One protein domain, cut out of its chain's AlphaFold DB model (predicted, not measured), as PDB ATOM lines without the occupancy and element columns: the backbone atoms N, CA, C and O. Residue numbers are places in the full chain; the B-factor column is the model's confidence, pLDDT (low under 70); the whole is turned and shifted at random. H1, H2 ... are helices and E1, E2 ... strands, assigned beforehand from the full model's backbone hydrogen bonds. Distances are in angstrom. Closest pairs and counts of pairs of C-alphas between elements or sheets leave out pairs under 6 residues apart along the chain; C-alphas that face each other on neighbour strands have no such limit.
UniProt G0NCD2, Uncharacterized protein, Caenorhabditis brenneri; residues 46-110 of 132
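AT A GLANCE: This is residues 46 to 110 of the 132 residues of an uncharacterized protein of Caenorhabditis brenneri (UniProt G0NCD2). The model is a loose, open V: one arm is H2 continued by the hairpin of E1 and E2, the other arm is the long helix H3, and the two arms come near each other at the corner, where H2 lies close to the first part of H3. The little helix H1 is set apart near the open end of the V, and the long link of residues 53 to 63 runs from it back to H2 at the corner. The printed part has 65 residues with three named helices and two named strands, in the order H1, H2, E1, E2, H3, and the sheet, E1 - E2, is antiparallel. Under half of the residues, 30 of 65, are in named elements, and the class is mostly helix. The whole is loose, with a radius of gyration of the C-alphas of 13.7 A, and flat, spanning 35 by 33 by 17 A.

HOW THE PARTS SIT: H1, residues 49 to 52, touches no helix and is apart from H2, residues 64 to 70. It is apart too from the strands E1, residues 76 to 78, and E2, residues 82 to 84, and from H3, residues 91 to 103. E1 and E2 form a hairpin and are antiparallel, with 146 degrees between their directions. The C-alphas of His 77 and Asp 83 face each other at 4.6 A. N 78 and O 82 are 2.8 A apart, and N 84 and O 76 are 2.8 A apart, both within hydrogen-bond range. H2 and H3 are close but not clearly touching, the closest C-alphas being those of Cys 66 and Cys 93, 7.9 A apart. Their lines are about perpendicular, at 87 degrees. H2 is apart from E2, and E1 is apart from H3. In H2 and H3 every O i to N i+4 pair is within hydrogen-bond range; H1 is too short for such a pair.

IN THESE COORDINATES: H1 begins at C-alpha 49, (-50.283, -48.837, 34.022). H2, residues 64 to 70, is 10.0 A long. E1 begins at C-alpha 76, (-55.577, -31.624, 26.158), and measures 6.3 A; E2 measures 6.9 A. H3, the longest helix with 13 residues, is 18.2 A long and ends at C-alpha 103, (-33.947, -48.845, 37.457). After it, residues 104 to 105 pair with residues 108 to 109, antiparallel.

THE WHOLE: The two C-alphas farthest apart are those of Asp 79 and Leu 110, 37.8 A. The printed part has no cut. The link from H1 to H2 is long, those from H2 to E1 and from E1 to E2 are tight, and that from E2 to H3 is short. The mean pLDDT of the printed part is 75.6; it is under 70 at residues 46 to 56, residue 80 and residues 102 to 110.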
ATOM      1  N   THR A  46     -45.928 -58.246  34.975       54.69
ATOM      2  CA  THR A  46     -46.887 -57.764  33.975       54.69
ATOM      3  C   THR A  46     -46.963 -56.242  34.025       54.69
ATOM      4  O   THR A  46     -47.422 -55.667  35.010       54.69
ATOM      5  N   LEU A  47     -46.500 -55.575  32.962       48.97
ATOM      6  CA  LEU A  47     -46.362 -54.117  32.885       48.97
ATOM      7  C   LEU A  47     -47.730 -53.417  32.798       48.97
ATOM      8  O   LEU A  47     -48.161 -52.971  31.737       48.97
ATOM      9  N   GLU A  48     -48.433 -53.338  33.920       53.19
ATOM     10  CA  GLU A  48     -49.727 -52.676  34.006       53.19
ATOM     11  C   GLU A  48     -49.566 -51.185  34.359       53.19
ATOM     12  O   GLU A  48     -48.780 -50.846  35.252       53.19
ATOM     13  N   PRO A  49     -50.332 -50.271  33.726       57.88
ATOM     14  CA  PRO A  49     -50.283 -48.837  34.022       57.88
ATOM     15  C   PRO A  49     -50.484 -48.498  35.507       57.88
ATOM     16  O   PRO A  49     -49.917 -47.516  35.980       57.88
ATOM     17  N   LYS A  50     -51.217 -49.336  36.255       56.16
ATOM     18  CA  LYS A  50     -51.440 -49.183  37.701       56.16
ATOM     19  C   LYS A  50     -50.134 -49.099  38.503       56.16
ATOM     20  O   LYS A  50     -50.031 -48.287  39.408       56.16
ATOM     21  N   TYR A  51     -49.099 -49.843  38.106       53.59
ATOM     22  CA  TYR A  51     -47.811 -49.859  38.808       53.59
ATOM     23  C   TYR A  51     -46.890 -48.695  38.419       53.59
ATOM     24  O   TYR A  51     -45.902 -48.434  39.100       53.59
ATOM     25  N   MET A  52     -47.187 -47.985  37.323       57.38
ATOM     26  CA  MET A  52     -46.417 -46.807  36.902       57.38
ATOM     27  C   MET A  52     -46.816 -45.528  37.640       57.38
ATOM     28  O   MET A  52     -46.022 -44.589  37.676       57.38
ATOM     29  N   PHE A  53     -48.025 -45.497  38.201       61.25
ATOM     30  CA  PHE A  53     -48.606 -44.336  38.881       61.25
ATOM     31  C   PHE A  53     -49.007 -44.641  40.331       61.25
ATOM     32  O   PHE A  53     -49.744 -43.872  40.934       61.25
ATOM     33  N   ASP A  54     -48.526 -45.758  40.884       58.69
ATOM     34  CA  ASP A  54     -48.849 -46.202  42.247       58.69
ATOM     35  C   ASP A  54     -48.245 -45.266  43.314       58.69
ATOM     36  O   ASP A  54     -48.757 -45.139  44.423       58.69
ATOM     37  N   SER A  55     -47.157 -44.565  42.969       62.09
ATOM     38  CA  SER A  55     -46.646 -43.458  43.775       62.09
ATOM     39  C   SER A  55     -47.453 -42.191  43.508       62.09
ATOM     40  O   SER A  55     -47.556 -41.756  42.359       62.09
ATOM     41  N   ASP A  56     -47.900 -41.549  44.583       63.12
ATOM     42  CA  ASP A  56     -48.542 -40.228  44.588       63.12
ATOM     43  C   ASP A  56     -47.768 -39.151  43.801       63.12
ATOM     44  O   ASP A  56     -48.354 -38.219  43.250       63.12
ATOM     45  N   THR A  57     -46.446 -39.298  43.719       70.06
ATOM     46  CA  THR A  57     -45.543 -38.304  43.156       70.06
ATOM     47  C   THR A  57     -44.858 -38.812  41.890       70.06
ATOM     48  O   THR A  57     -43.963 -39.659  41.930       70.06
ATOM     49  N   PHE A  58     -45.200 -38.220  40.745       74.19
ATOM     50  CA  PHE A  58     -44.477 -38.432  39.491       74.19
ATOM     51  C   PHE A  58     -43.288 -37.464  39.376       74.19
ATOM     52  O   PHE A  58     -43.460 -36.271  39.115       74.19
ATOM     53  N   VAL A  59     -42.061 -37.970  39.552       79.56
ATOM     54  CA  VAL A  59     -40.827 -37.169  39.445       79.56
ATOM     55  C   VAL A  59     -40.149 -37.396  38.095       79.56
ATOM     56  O   VAL A  59     -39.727 -38.507  37.775       79.56
ATOM     57  N   LEU A  60     -39.976 -36.320  37.322       83.31
ATOM     58  CA  LEU A  60     -39.288 -36.337  36.031       83.31
ATOM     59  C   LEU A  60     -38.091 -35.378  36.026       83.31
ATOM     60  O   LEU A  60     -38.250 -34.158  36.089       83.31
ATOM     61  N   TYR A  61     -36.881 -35.925  35.901       84.38
ATOM     62  CA  TYR A  61     -35.656 -35.130  35.806       84.38
ATOM     63  C   TYR A  61     -35.416 -34.659  34.367       84.38
ATOM     64  O   TYR A  61     -35.172 -35.459  33.462       84.38
ATOM     65  N   MET A  62     -35.456 -33.342  34.157       89.25
ATOM     66  CA  MET A  62     -35.301 -32.706  32.845       89.25
ATOM     67  C   MET A  62     -34.267 -31.581  32.890       89.25
ATOM     68  O   MET A  62     -34.109 -30.919  33.916       89.25
ATOM     69  N   CYS A  63     -33.599 -31.317  31.763       92.12
ATOM     70  CA  CYS A  63     -32.779 -30.117  31.616       92.12
ATOM     71  C   CYS A  63     -33.660 -28.859  31.521       92.12
ATOM     72  O   CYS A  63     -34.868 -28.930  31.270       92.12
ATOM     73  N   PHE A  64     -33.037 -27.694  31.693       92.94
ATOM     74  CA  PHE A  64     -33.732 -26.408  31.700       92.94
ATOM     75  C   PHE A  64     -34.527 -26.138  30.410       92.94
ATOM     76  O   PHE A  64     -35.688 -25.739  30.473       92.94
ATOM     77  N   GLU A  65     -33.955 -26.434  29.244       93.25
ATOM     78  CA  GLU A  65     -34.608 -26.225  27.943       93.25
ATOM     79  C   GLU A  65     -35.838 -27.126  27.744       93.25
ATOM     80  O   GLU A  65     -36.889 -26.678  27.279       93.25
ATOM     81  N   CYS A  66     -35.744 -28.397  28.149       90.94
ATOM     82  CA  CYS A  66     -36.870 -29.338  28.099       90.94
ATOM     83  C   CYS A  66     -37.996 -28.908  29.049       90.94
ATOM     84  O   CYS A  66     -39.176 -28.998  28.714       90.94
ATOM     85  N   ARG A  67     -37.639 -28.364  30.218       91.88
ATOM     86  CA  ARG A  67     -38.610 -27.798  31.161       91.88
ATOM     87  C   ARG A  67     -39.317 -26.573  30.578       91.88
ATOM     88  O   ARG A  67     -40.536 -26.472  30.688       91.88
ATOM     89  N   LEU A  68     -38.575 -25.653  29.960       92.88
ATOM     90  CA  LEU A  68     -39.143 -24.457  29.332       92.88
ATOM     91  C   LEU A  68     -40.044 -24.791  28.142       92.88
ATOM     92  O   LEU A  68     -41.107 -24.194  28.007       92.88
ATOM     93  N   SER A  69     -39.634 -25.728  27.288       91.50
ATOM     94  CA  SER A  69     -40.449 -26.156  26.145       91.50
ATOM     95  C   SER A  69     -41.723 -26.866  26.593       91.50
ATOM     96  O   SER A  69     -42.793 -26.549  26.085       91.50
ATOM     97  N   SER A  70     -41.640 -27.738  27.599       90.25
ATOM     98  CA  SER A  70     -42.809 -28.450  28.130       90.25
ATOM     99  C   SER A  70     -43.822 -27.520  28.800       90.25
ATOM    100  O   SER A  70     -45.017 -27.745  28.683       90.25
ATOM    101  N   ARG A  71     -43.373 -26.431  29.439       88.38
ATOM    102  CA  ARG A  71     -44.264 -25.416  30.040       88.38
ATOM    103  C   ARG A  71     -45.161 -24.689  29.042       88.38
ATOM    104  O   ARG A  71     -46.153 -24.106  29.455       88.38
ATOM    105  N   LYS A  72     -44.775 -24.660  27.767       88.25
ATOM    106  CA  LYS A  72     -45.535 -23.991  26.705       88.25
ATOM    107  C   LYS A  72     -46.573 -24.912  26.064       88.25
ATOM    108  O   LYS A  72     -47.312 -24.457  25.202       88.25
ATOM    109  N   LEU A  73     -46.573 -26.199  26.413       87.56
ATOM    110  CA  LEU A  73     -47.493 -27.169  25.840       87.56
ATOM    111  C   LEU A  73     -48.842 -27.071  26.543       87.56
ATOM    112  O   LEU A  73     -48.916 -27.046  27.770       87.56
ATOM    113  N   GLU A  74     -49.896 -27.034  25.741       86.81
ATOM    114  CA  GLU A  74     -51.265 -27.046  26.234       86.81
ATOM    115  C   GLU A  74     -51.641 -28.430  26.765       86.81
ATOM    116  O   GLU A  74     -51.187 -29.469  26.266       86.81
ATOM    117  N   VAL A  75     -52.487 -28.419  27.789       85.94
ATOM    118  CA  VAL A  75     -53.151 -29.612  28.303       85.94
ATOM    119  C   VAL A  75     -54.315 -29.929  27.375       85.94
ATOM    120  O   VAL A  75     -55.075 -29.037  27.007       85.94
ATOM    121  N   ILE A  76     -54.445 -31.193  26.978       86.94
ATOM    122  CA  ILE A  76     -55.577 -31.624  26.158       86.94
ATOM    123  C   ILE A  76     -56.595 -32.279  27.063       86.94
ATOM    124  O   ILE A  76     -56.344 -33.358  27.593       86.94
ATOM    125  N   HIS A  77     -57.739 -31.628  27.204       84.81
ATOM    126  CA  HIS A  77     -58.883 -32.182  27.906       84.81
ATOM    127  C   HIS A  77     -59.484 -33.321  27.080       84.81
ATOM    128  O   HIS A  77     -59.767 -33.161  25.891       84.81
ATOM    129  N   VAL A  78     -59.635 -34.481  27.706       83.31
ATOM    130  CA  VAL A  78     -60.293 -35.659  27.141       83.31
ATOM    131  C   VAL A  78     -61.681 -35.755  27.758       83.31
ATOM    132  O   VAL A  78     -61.859 -35.478  28.947       83.31
ATOM    133  N   ASP A  79     -62.671 -36.149  26.959       74.62
ATOM    134  CA  ASP A  79     -64.036 -36.334  27.444       74.62
ATOM    135  C   ASP A  79     -64.060 -37.319  28.625       74.62
ATOM    136  O   ASP A  79     -63.643 -38.472  28.510       74.62
ATOM    137  N   GLY A  80     -64.548 -36.837  29.773       67.69
ATOM    138  CA  GLY A  80     -64.596 -37.581  31.032       67.69
ATOM    139  C   GLY A  80     -63.419 -37.290  31.965       67.69
ATOM    140  O   GLY A  80     -62.531 -38.119  32.094       67.69
ATOM    141  N   ASN A  81     -63.453 -36.141  32.659       77.25
ATOM    142  CA  ASN A  81     -62.600 -35.752  33.806       77.25
ATOM    143  C   ASN A  81     -61.093 -36.079  33.702       77.25
ATOM    144  O   ASN A  81     -60.416 -36.195  34.726       77.25
ATOM    145  N   ALA A  82     -60.563 -36.242  32.494       77.62
ATOM    146  CA  ALA A  82     -59.212 -36.710  32.260       77.62
ATOM    147  C   ALA A  82     -58.477 -35.727  31.357       77.62
ATOM    148  O   ALA A  82     -58.983 -35.312  30.320       77.62
ATOM    149  N   ASP A  83     -57.243 -35.420  31.735       81.50
ATOM    150  CA  ASP A  83     -56.389 -34.481  31.025       81.50
ATOM    151  C   ASP A  83     -55.140 -35.194  30.509       81.50
ATOM    152  O   ASP A  83     -54.467 -35.945  31.219       81.50
ATOM    153  N   HIS A  84     -54.792 -34.944  29.252       84.44
ATOM    154  CA  HIS A  84     -53.537 -35.373  28.659       84.44
ATOM    155  C   HIS A  84     -52.463 -34.300  28.841       84.44
ATOM    156  O   HIS A  84     -52.508 -33.225  28.237       84.44
ATOM    157  N   LEU A  85     -51.440 -34.641  29.627       85.50
ATOM    158  CA  LEU A  85     -50.228 -33.846  29.786       85.50
ATOM    159  C   LEU A  85     -49.196 -34.210  28.708       85.50
ATOM    160  O   LEU A  85     -48.795 -35.368  28.578       85.50
ATOM    161  N   ARG A  86     -48.714 -33.212  27.962       85.56
ATOM    162  CA  ARG A  86     -47.627 -33.375  26.984       85.56
ATOM    163  C   ARG A  86     -46.302 -32.877  27.554       85.56
ATOM    164  O   ARG A  86     -46.243 -31.820  28.173       85.56
ATOM    165  N   ILE A  87     -45.225 -33.621  27.308       89.44
ATOM    166  CA  ILE A  87     -43.868 -33.271  27.753       89.44
ATOM    167  C   ILE A  87     -42.910 -33.415  26.571       89.44
ATOM    168  O   ILE A  87     -42.945 -34.414  25.853       89.44
ATOM    169  N   SER A  88     -42.040 -32.424  26.379       89.31
ATOM    170  CA  SER A  88     -40.989 -32.441  25.362       89.31
ATOM    171  C   SER A  88     -39.633 -32.715  26.003       89.31
ATOM    172  O   SER A  88     -39.226 -32.037  26.947       89.31
ATOM    173  N   LEU A  89     -38.921 -33.718  25.485       88.44
ATOM    174  CA  LEU A  89     -37.626 -34.156  26.000       88.44
ATOM    175  C   LEU A  89     -36.595 -34.229  24.873       88.44
ATOM    176  O   LEU A  89     -36.838 -34.824  23.823       88.44
ATOM    177  N   CYS A  90     -35.397 -33.708  25.126       87.94
ATOM    178  CA  CYS A  90     -34.236 -33.945  24.278       87.94
ATOM    179  C   CYS A  90     -33.775 -35.409  24.398       87.94
ATOM    180  O   CYS A  90     -34.198 -36.157  25.287       87.94
ATOM    181  N   ARG A  91     -32.851 -35.832  23.526       90.12
ATOM    182  CA  ARG A  91     -32.349 -37.219  23.500       90.12
ATOM    183  C   ARG A  91     -31.774 -37.672  24.850       90.12
ATOM    184  O   ARG A  91     -32.016 -38.810  25.243       90.12
ATOM    185  N   ILE A  92     -31.081 -36.781  25.566       86.00
ATOM    186  CA  ILE A  92     -30.460 -37.065  26.871       86.00
ATOM    187  C   ILE A  92     -31.530 -37.253  27.950       86.00
ATOM    188  O   ILE A  92     -31.560 -38.285  28.616       86.00
ATOM    189  N   CYS A  93     -32.457 -36.300  28.096       80.94
ATOM    190  CA  CYS A  93     -33.523 -36.393  29.097       80.94
ATOM    191  C   CYS A  93     -34.441 -37.594  28.843       80.94
ATOM    192  O   CYS A  93     -34.844 -38.271  29.789       80.94
ATOM    193  N   ARG A  94     -34.703 -37.925  27.572       85.12
ATOM    194  CA  ARG A  94     -35.434 -39.138  27.189       85.12
ATOM    195  C   ARG A  94     -34.693 -40.408  27.613       85.12
ATOM    196  O   ARG A  94     -35.305 -41.307  28.182       85.12
ATOM    197  N   ALA A  95     -33.385 -40.484  27.364       79.81
ATOM    198  CA  ALA A  95     -32.569 -41.621  27.785       79.81
ATOM    199  C   ALA A  95     -32.553 -41.773  29.315       79.81
ATOM    200  O   ALA A  95     -32.790 -42.873  29.809       79.81
ATOM    201  N   ASN A  96     -32.376 -40.676  30.057       80.62
ATOM    202  CA  ASN A  96     -32.419 -40.676  31.522       80.62
ATOM    203  C   ASN A  96     -33.779 -41.115  32.065       80.62
ATOM    204  O   ASN A  96     -33.835 -41.948  32.962       80.62
ATOM    205  N   THR A  97     -34.874 -40.626  31.480       81.44
ATOM    206  CA  THR A  97     -36.235 -41.045  31.851       81.44
ATOM    207  C   THR A  97     -36.420 -42.547  31.629       81.44
ATOM    208  O   THR A  97     -36.928 -43.250  32.497       81.44
ATOM    209  N   ASN A  98     -35.935 -43.073  30.502       77.00
ATOM    210  CA  ASN A  98     -35.974 -44.509  30.224       77.00
ATOM    211  C   ASN A  98     -35.084 -45.329  31.164       77.00
ATOM    212  O   ASN A  98     -35.388 -46.490  31.419       77.00
ATOM    213  N   ILE A  99     -33.964 -44.784  31.640       74.38
ATOM    214  CA  ILE A  99     -33.116 -45.450  32.636       74.38
ATOM    215  C   ILE A  99     -33.816 -45.456  33.992       74.38
ATOM    216  O   ILE A  99     -33.902 -46.516  34.590       74.38
ATOM    217  N   LEU A 100     -34.387 -44.332  34.431       73.75
ATOM    218  CA  LEU A 100     -35.125 -44.233  35.694       73.75
ATOM    219  C   LEU A 100     -36.327 -45.192  35.735       73.75
ATOM    220  O   LEU A 100     -36.574 -45.854  36.737       73.75
ATOM    221  N   ARG A 101     -37.046 -45.325  34.612       71.69
ATOM    222  CA  ARG A 101     -38.131 -46.311  34.476       71.69
ATOM    223  C   ARG A 101     -37.639 -47.755  34.523       71.69
ATOM    224  O   ARG A 101     -38.399 -48.628  34.905       71.69
ATOM    225  N   ARG A 102     -36.397 -48.014  34.106       64.69
ATOM    226  CA  ARG A 102     -35.785 -49.353  34.111       64.69
ATOM    227  C   ARG A 102     -35.006 -49.653  35.386       64.69
ATOM    228  O   ARG A 102     -34.743 -50.816  35.641       64.69
ATOM    229  N   SER A 103     -34.617 -48.647  36.168       63.75
ATOM    230  CA  SER A 103     -33.947 -48.845  37.457       63.75
ATOM    231  C   SER A 103     -34.921 -49.312  38.532       63.75
ATOM    232  O   SER A 103     -34.496 -49.914  39.510       63.75
ATOM    233  N   LYS A 104     -36.218 -49.061  38.336       57.59
ATOM    234  CA  LYS A 104     -37.294 -49.635  39.138       57.59
ATOM    235  C   LYS A 104     -37.933 -50.778  38.355       57.59
ATOM    236  O   LYS A 104     -38.670 -50.534  37.406       57.59
ATOM    237  N   PHE A 105     -37.646 -52.018  38.726       53.78
ATOM    238  CA  PHE A 105     -38.407 -53.162  38.226       53.78
ATOM    239  C   PHE A 105     -39.576 -53.358  39.181       53.78
ATOM    240  O   PHE A 105     -39.369 -53.813  40.299       53.78
ATOM    241  N   PHE A 106     -40.778 -52.938  38.781       54.56
ATOM    242  CA  PHE A 106     -41.990 -53.080  39.599       54.56
ATOM    243  C   PHE A 106     -41.821 -52.565  41.035       54.56
ATOM    244  O   PHE A 106     -41.999 -53.297  41.997       54.56
ATOM    245  N   ASN A 107     -41.420 -51.297  41.182       53.91
ATOM    246  CA  ASN A 107     -41.146 -50.654  42.478       53.91
ATOM    247  C   ASN A 107     -39.995 -51.250  43.306       53.91
ATOM    248  O   ASN A 107     -39.699 -50.730  44.379       53.91
ATOM    249  N   HIS A 108     -39.277 -52.249  42.795       52.59
ATOM    250  CA  HIS A 108     -38.033 -52.712  43.393       52.59
ATOM    251  C   HIS A 108     -36.844 -51.987  42.768       52.59
ATOM    252  O   HIS A 108     -36.705 -51.930  41.540       52.59
ATOM    253  N   ASP A 109     -35.973 -51.442  43.617       53.84
ATOM    254  CA  ASP A 109     -34.686 -50.914  43.181       53.84
ATOM    255  C   ASP A 109     -33.863 -52.064  42.595       53.84
ATOM    256  O   ASP A 109     -33.349 -52.930  43.310       53.84
ATOM    257  N   LEU A 110     -33.719 -52.072  41.269       56.44
ATOM    258  CA  LEU A 110     -32.724 -52.913  40.636       56.44
ATOM    259  C   LEU A 110     -31.366 -52.338  40.991       56.44
ATOM    260  O   LEU A 110     -31.030 -51.204  40.637       56.44
TER     261      LEU A 110